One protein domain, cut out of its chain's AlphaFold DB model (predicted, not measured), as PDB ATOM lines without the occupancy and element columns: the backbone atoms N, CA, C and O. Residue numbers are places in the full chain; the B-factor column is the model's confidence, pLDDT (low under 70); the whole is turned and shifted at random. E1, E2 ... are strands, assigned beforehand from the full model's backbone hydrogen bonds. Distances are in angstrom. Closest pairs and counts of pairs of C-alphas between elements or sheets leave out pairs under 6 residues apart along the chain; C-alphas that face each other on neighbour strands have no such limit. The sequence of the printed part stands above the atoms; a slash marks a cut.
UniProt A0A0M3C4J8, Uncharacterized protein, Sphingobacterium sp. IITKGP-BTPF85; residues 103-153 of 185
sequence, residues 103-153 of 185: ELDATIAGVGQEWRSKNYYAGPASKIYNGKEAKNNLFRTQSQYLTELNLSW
ATOM      1  N   GLU A 103       1.025  20.637 -41.980       95.50
ATOM      2  CA  GLU A 103       0.979  21.777 -41.071       95.50
ATOM      3  C   GLU A 103       0.640  23.037 -41.871       95.50
ATOM      4  O   GLU A 103       1.221  23.292 -42.927       95.50
ATOM      5  N   LEU A 104      -0.353  23.787 -41.394       95.56
ATOM      6  CA  LEU A 104      -0.795  25.039 -41.995       95.56
ATOM      7  C   LEU A 104      -0.556  26.165 -40.996       95.56
ATOM      8  O   LEU A 104      -1.233  26.237 -39.970       95.56
ATOM      9  N   ASP A 105       0.338  27.073 -41.352       95.75
ATOM     10  CA  ASP A 105       0.666  28.256 -40.575       95.75
ATOM     11  C   ASP A 105       0.149  29.513 -41.263       95.75
ATOM     12  O   ASP A 105       0.173  29.648 -42.486       95.75
ATOM     13  N   ALA A 106      -0.316  30.470 -40.465       95.81
ATOM     14  CA  ALA A 106      -0.800  31.751 -40.951       95.81
ATOM     15  C   ALA A 106      -0.099  32.882 -40.206       95.81
ATOM     16  O   ALA A 106      -0.263  33.043 -38.997       95.81
ATOM     17  N   THR A 107       0.641  33.706 -40.939       94.38
ATOM     18  CA  THR A 107       1.166  34.971 -40.425       94.38
ATOM     19  C   THR A 107       0.266  36.088 -40.920       94.38
ATOM     20  O   THR A 107       0.207  36.355 -42.117       94.38
ATOM     21  N   ILE A 108      -0.438  36.754 -40.007       93.56
ATOM     22  CA  ILE A 108      -1.307  37.894 -40.322       93.56
ATOM     23  C   ILE A 108      -0.661  39.150 -39.754       93.56
ATOM     24  O   ILE A 108      -0.309  39.182 -38.578       93.56
ATOM     25  N   ALA A 109      -0.529  40.189 -40.582       92.06
ATOM     26  CA  ALA A 109       0.034  41.476 -40.173       92.06
ATOM     27  C   ALA A 109       1.439  41.374 -39.533       92.06
ATOM     28  O   ALA A 109       1.759  42.096 -38.588       92.06
ATOM     29  N   GLY A 110       2.293  40.491 -40.060       87.00
ATOM     30  CA  GLY A 110       3.698  40.416 -39.673       87.00
ATOM     31  C   GLY A 110       4.446  41.681 -40.088       87.00
ATOM     32  O   GLY A 110       4.213  42.214 -41.173       87.00
ATOM     33  N   VAL A 111       5.348  42.167 -39.236       89.44
ATOM     34  CA  VAL A 111       6.194  43.331 -39.534       89.44
ATOM     35  C   VAL A 111       7.650  42.967 -39.289       89.44
ATOM     36  O   VAL A 111       8.069  42.784 -38.150       89.44
ATOM     37  N   GLY A 112       8.432  42.877 -40.360       84.81
ATOM     38  CA  GLY A 112       9.888  42.819 -40.296       84.81
ATOM     39  C   GLY A 112      10.462  44.225 -40.429       84.81
ATOM     40  O   GLY A 112      10.074  44.962 -41.330       84.81
ATOM     41  N   GLN A 113      11.384  44.620 -39.555       83.62
ATOM     42  CA  GLN A 113      12.136  45.863 -39.724       83.62
ATOM     43  C   GLN A 113      13.606  45.549 -39.935       83.62
ATOM     44  O   GLN A 113      14.246  44.933 -39.088       83.62
ATOM     45  N   GLU A 114      14.148  46.006 -41.060       79.62
ATOM     46  CA  GLU A 114      15.571  45.881 -41.350       79.62
ATOM     47  C   GLU A 114      16.243  47.254 -41.251       79.62
ATOM     48  O   GLU A 114      15.854  48.216 -41.925       79.62
ATOM     49  N   TRP A 115      17.274  47.341 -40.405       74.31
ATOM     50  CA  TRP A 115      18.166  48.493 -40.349       74.31
ATOM     51  C   TRP A 115      19.351  48.271 -41.286       74.31
ATOM     52  O   TRP A 115      20.204  47.417 -41.040       74.31
ATOM     53  N   ARG A 116      19.427  49.054 -42.363       72.88
ATOM     54  CA  ARG A 116      20.512  48.945 -43.345       72.88
ATOM     55  C   ARG A 116      21.592  49.980 -43.054       72.88
ATOM     56  O   ARG A 116      21.343  51.183 -43.086       72.88
ATOM     57  N   SER A 117      22.802  49.502 -42.768       67.25
ATOM     58  CA  SER A 117      23.968  50.360 -42.540       67.25
ATOM     59  C   SER A 117      24.461  51.007 -43.838       67.25
ATOM     60  O   SER A 117      24.102  50.587 -44.942       67.25
ATOM     61  N   LYS A 118      25.357  51.998 -43.719       65.81
ATOM     62  CA  LYS A 118      25.923  52.710 -44.878       65.81
ATOM     63  C   LYS A 118      26.633  51.812 -45.893       65.81
ATOM     64  O   LYS A 118      26.670  52.134 -47.077       65.81
ATOM     65  N   ASN A 119      27.101  50.653 -45.441       65.62
ATOM     66  CA  ASN A 119      27.837  49.689 -46.251       65.62
ATOM     67  C   ASN A 119      26.973  48.503 -46.719       65.62
ATOM     68  O   ASN A 119      27.519  47.551 -47.267       65.62
ATOM     69  N   TYR A 120      25.647  48.524 -46.516       65.81
ATOM     70  CA  TYR A 120      24.768  47.387 -46.834       65.81
ATOM     71  C   TYR A 120      24.882  46.930 -48.300       65.81
ATOM     72  O   TYR A 120      24.942  45.739 -48.586       65.81
ATOM     73  N   TYR A 121      25.003  47.880 -49.229       62.44
ATOM     74  CA  TYR A 121      25.274  47.617 -50.641       62.44
ATOM     75  C   TYR A 121      26.740  47.911 -50.994       62.44
ATOM     76  O   TYR A 121      26.986  48.575 -51.985       62.44
ATOM     77  N   ALA A 122      27.735  47.504 -50.205       58.53
ATOM     78  CA  ALA A 122      29.157  47.738 -50.530       58.53
ATOM     79  C   ALA A 122      29.830  46.577 -51.296       58.53
ATOM     80  O   ALA A 122      31.037  46.604 -51.525       58.53
ATOM     81  N   GLY A 123      29.075  45.541 -51.682       59.31
ATOM     82  CA  GLY A 123      29.605  44.397 -52.433       59.31
ATOM     83  C   GLY A 123      29.912  44.718 -53.909       59.31
ATOM     84  O   GLY A 123      29.333  45.641 -54.464       59.31
ATOM     85  N   PRO A 124      30.746  43.926 -54.610       55.53
ATOM     86  CA  PRO A 124      31.175  44.203 -55.995       55.53
ATOM     87  C   PRO A 124      30.041  44.387 -57.026       55.53
ATOM     88  O   PRO A 124      30.255  44.962 -58.093       55.53
ATOM     89  N   ALA A 125      28.835  43.895 -56.717       54.31
ATOM     90  CA  ALA A 125      27.633  44.008 -57.543       54.31
ATOM     91  C   ALA A 125      26.886  45.351 -57.392       54.31
ATOM     92  O   ALA A 125      25.984  45.642 -58.173       54.31
ATOM     93  N   SER A 126      27.248  46.202 -56.430       55.62
ATOM     94  CA  SER A 126      26.573  47.476 -56.166       55.62
ATOM     95  C   SER A 126      27.156  48.649 -56.960       55.62
ATOM     96  O   SER A 126      27.326  49.759 -56.458       55.62
ATOM     97  N   LYS A 127      27.391  48.468 -58.263       53.22
ATOM     98  CA  LYS A 127      27.742  49.576 -59.178       53.22
ATOM     99  C   LYS A 127      26.568  50.540 -59.440       53.22
ATOM    100  O   LYS A 127      26.476  51.144 -60.500       53.22
ATOM    101  N   ILE A 128      25.644  50.680 -58.490       55.88
ATOM    102  CA  ILE A 128      24.416  51.470 -58.632       55.88
ATOM    103  C   ILE A 128      24.719  52.977 -58.528       55.88
ATOM    104  O   ILE A 128      23.960  53.797 -59.034       55.88
ATOM    105  N   TYR A 129      25.870  53.362 -57.965       55.72
ATOM    106  CA  TYR A 129      26.247  54.765 -57.803       55.72
ATOM    107  C   TYR A 129      27.609  55.052 -58.434       55.72
ATOM    108  O   TYR A 129      28.581  55.177 -57.705       55.72
ATOM    109  N   ASN A 130      27.679  55.150 -59.772       56.31
ATOM    110  CA  ASN A 130      28.829  55.617 -60.579       56.31
ATOM    111  C   ASN A 130      29.675  56.726 -59.894       56.31
ATOM    112  O   ASN A 130      29.517  57.908 -60.197       56.31
ATOM    113  N   GLY A 131      30.550  56.364 -58.952       55.50
ATOM    114  CA  GLY A 131      31.382  57.285 -58.169       55.50
ATOM    115  C   GLY A 131      30.654  58.326 -57.300       55.50
ATOM    116  O   GLY A 131      31.302  59.279 -56.879       55.50
ATOM    117  N   LYS A 132      29.344  58.209 -57.034       59.12
ATOM    118  CA  LYS A 132      28.589  59.188 -56.216       59.12
ATOM    119  C   LYS A 132      28.258  58.616 -54.839       59.12
ATOM    120  O   LYS A 132      27.890  57.451 -54.734       59.12
ATOM    121  N   GLU A 133      28.351  59.433 -53.787       58.91
ATOM    122  CA  GLU A 133      27.930  59.014 -52.446       58.91
ATOM    123  C   GLU A 133      26.435  58.647 -52.430       58.91
ATOM    124  O   GLU A 133      25.595  59.347 -53.003       58.91
ATOM    125  N   ALA A 134      26.098  57.535 -51.772       57.94
ATOM    126  CA  ALA A 134      24.714  57.113 -51.580       57.94
ATOM    127  C   ALA A 134      23.952  58.169 -50.757       57.94
ATOM    128  O   ALA A 134      24.420  58.599 -49.703       57.94
ATOM    129  N   LYS A 135      22.767  58.590 -51.227       58.22
ATOM    130  CA  LYS A 135      21.924  59.577 -50.529       58.22
ATOM    131  C   LYS A 135      21.609  59.117 -49.092       58.22
ATOM    132  O   LYS A 135      21.199  57.977 -48.884       58.22
ATOM    133  N   ASN A 136      21.697  60.028 -48.114       58.94
ATOM    134  CA  ASN A 136      21.454  59.754 -46.682       58.94
ATOM    135  C   ASN A 136      20.067  59.165 -46.349       58.94
ATOM    136  O   ASN A 136      19.870  58.632 -45.262       58.94
ATOM    137  N   ASN A 137      19.102  59.236 -47.266       57.44
ATOM    138  CA  ASN A 137      17.762  58.667 -47.105       57.44
ATOM    139  C   ASN A 137      17.673  57.163 -47.435       57.44
ATOM    140  O   ASN A 137      16.605  56.576 -47.275       57.44
ATOM    141  N   LEU A 138      18.770  56.540 -47.877       56.44
ATOM    142  CA  LEU A 138      18.860  55.101 -48.148       56.44
ATOM    143  C   LEU A 138      19.186  54.274 -46.893       56.44
ATOM    144  O   LEU A 138      19.002  53.061 -46.905       56.44
ATOM    145  N   PHE A 139      19.610  54.922 -45.801       59.91
ATOM    146  CA  PHE A 139      19.870  54.311 -44.484       59.91
ATOM    147  C   PHE A 139      18.613  54.278 -43.599       59.91
ATOM    148  O   PHE A 139      18.693  54.305 -42.374       59.91
ATOM    149  N   ARG A 140      17.430  54.307 -44.222       60.44
ATOM    150  CA  ARG A 140      16.139  54.370 -43.535       60.44
ATOM    151  C   ARG A 140      15.660  52.958 -43.214       60.44
ATOM    152  O   ARG A 140      15.760  52.077 -44.067       60.44
ATOM    153  N   THR A 141      15.106  52.766 -42.016       66.50
ATOM    154  CA  THR A 141      14.413  51.534 -41.613       66.50
ATOM    155  C   THR A 141      13.438  51.106 -42.707       66.50
ATOM    156  O   THR A 141      12.522  51.861 -43.043       66.50
ATOM    157  N   GLN A 142      13.642  49.917 -43.278       73.25
ATOM    158  CA  GLN A 142      12.675  49.326 -44.197       73.25
ATOM    159  C   GLN A 142      11.740  48.430 -43.398       73.25
ATOM    160  O   GLN A 142      12.169  47.420 -42.845       73.25
ATOM    161  N   SER A 143      10.469  48.823 -43.330       82.44
ATOM    162  CA  SER A 143       9.407  47.976 -42.796       82.44
ATOM    163  C   SER A 143       8.878  47.083 -43.914       82.44
ATOM    164  O   SER A 143       8.450  47.573 -44.960       82.44
ATOM    165  N   GLN A 144       8.902  45.778 -43.687       84.44
ATOM    166  CA  GLN A 144       8.285  44.762 -44.523       84.44
ATOM    167  C   GLN A 144       7.030  44.282 -43.809       84.44
ATOM    168  O   GLN A 144       7.109  43.763 -42.700       84.44
ATOM    169  N   TYR A 145       5.879  44.480 -44.439       90.00
ATOM    170  CA  TYR A 145       4.612  43.954 -43.952       90.00
ATOM    171  C   TYR A 145       4.348  42.636 -44.670       90.00
ATOM    172  O   TYR A 145       4.321  42.603 -45.900       90.00
ATOM    173  N   LEU A 146       4.183  41.559 -43.911       90.38
ATOM    174  CA  LEU A 146       3.959  40.217 -44.429       90.38
ATOM    175  C   LEU A 146       2.589  39.719 -43.981       90.38
ATOM    176  O   LEU A 146       2.208  39.817 -42.815       90.38
ATOM    177  N   THR A 147       1.834  39.175 -44.926       95.06
ATOM    178  CA  THR A 147       0.685  38.323 -44.638       95.06
ATOM    179  C   THR A 147       0.825  37.093 -45.513       95.06
ATOM    180  O   THR A 147       0.864  37.210 -46.734       95.06
ATOM    181  N   GLU A 148       0.978  35.936 -44.883       94.00
ATOM    182  CA  GLU A 148       1.334  34.684 -45.542       94.00
ATOM    183  C   GLU A 148       0.529  33.534 -44.944       94.00
ATOM    184  O   GLU A 148       0.292  33.484 -43.736       94.00
ATOM    185  N   LEU A 149       0.141  32.602 -45.811       96.38
ATOM    186  CA  LEU A 149      -0.299  31.266 -45.436       96.38
ATOM    187  C   LEU A 149       0.768  30.284 -45.924       96.38
ATOM    188  O   LEU A 149       1.085  30.275 -47.114       96.38
ATOM    189  N   ASN A 150       1.308  29.475 -45.020       95.75
ATOM    190  CA  ASN A 150       2.349  28.500 -45.296       95.75
ATOM    191  C   ASN A 150       1.804  27.090 -45.059       95.75
ATOM    192  O   ASN A 150       1.235  26.820 -44.008       95.75
ATOM    193  N   LEU A 151       1.953  26.204 -46.043       96.75
ATOM    194  CA  LEU A 151       1.579  24.797 -45.933       96.75
ATOM    195  C   LEU A 151       2.846  23.954 -46.056       96.75
ATOM    196  O   LEU A 151       3.480  23.953 -47.114       96.75
ATOM    197  N   SER A 152       3.182  23.211 -45.007       95.25
ATOM    198  CA  SER A 152       4.326  22.304 -44.996       95.25
ATOM    199  C   SER A 152       3.872  20.859 -44.795       95.25
ATOM    200  O   SER A 152       2.908  20.571 -44.087       95.25
ATOM    201  N   TRP A 153       4.528  19.921 -45.476       95.12
ATOM    202  CA  TRP A 153       4.288  18.491 -45.285       95.12
ATOM    203  C   TRP A 153       5.607  17.728 -45.376       95.12
ATOM    204  O   TRP A 153       6.555  18.183 -46.022       95.12
TER     205      TRP A 153
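What this domain is: This is residues 103 to 153 of the 185 residues of an uncharacterized protein of Sphingobacterium sp. IITKGP-BTPF85 (UniProt A0A0M3C4J8). A long bent hairpin of two strands, E1 and E2, lies side by side as a narrow ribbon, and the long loop that joins them opens at the far end, where residues 122 to 133 stick out. The printed part has 51 residues, with two named strands, E1 then E2, and no named helix; under half of the residues are in named elements. The two strands form one antiparallel sheet in the order E1 - E2, and the class is all strand. The whole is extended, with a radius of gyration of the C-alphas of 16.7 A, and a rod spanning 49 by 22 by 13 A.

Where its parts are: E1, residues 103 to 114, begins at C-alpha 103 (0.979, 21.777, -41.071) and measures 28.2 A from first to last C-alpha. It bends by 73 degrees at residue 109. After residues 115 to 141, which hold no named element, E2 takes residues 142 to 152 and measures 28.3 A. E2 bends by 59 degrees at residue 149 and ends at C-alpha 152 (4.326, 22.304, -44.996).

How they stand to each other: E1 and E2 are a hairpin of antiparallel neighbour strands, with 168 degrees between their N-to-C directions. C-alphas 106 and 149 face each other at 4.5 A, and C-alphas 113 and 143 at 4.6 A. N 105 and O 150 are within hydrogen-bond range at 2.8 A, as are N 146 and O 110 at 2.8 A.

The domain as a whole: The C-alphas of Glu 103 and Gly 131, the two farthest apart, are 49.8 A from each other, while those of Glu 103 and Trp 153 are 6.3 A apart. The printed part has no cut. The link from E1 to E2, 27 residues, is long, and its residues 122 to 133 stand free. The mean pLDDT of the printed part is 74.6, and residues 117 to 141 are under 70.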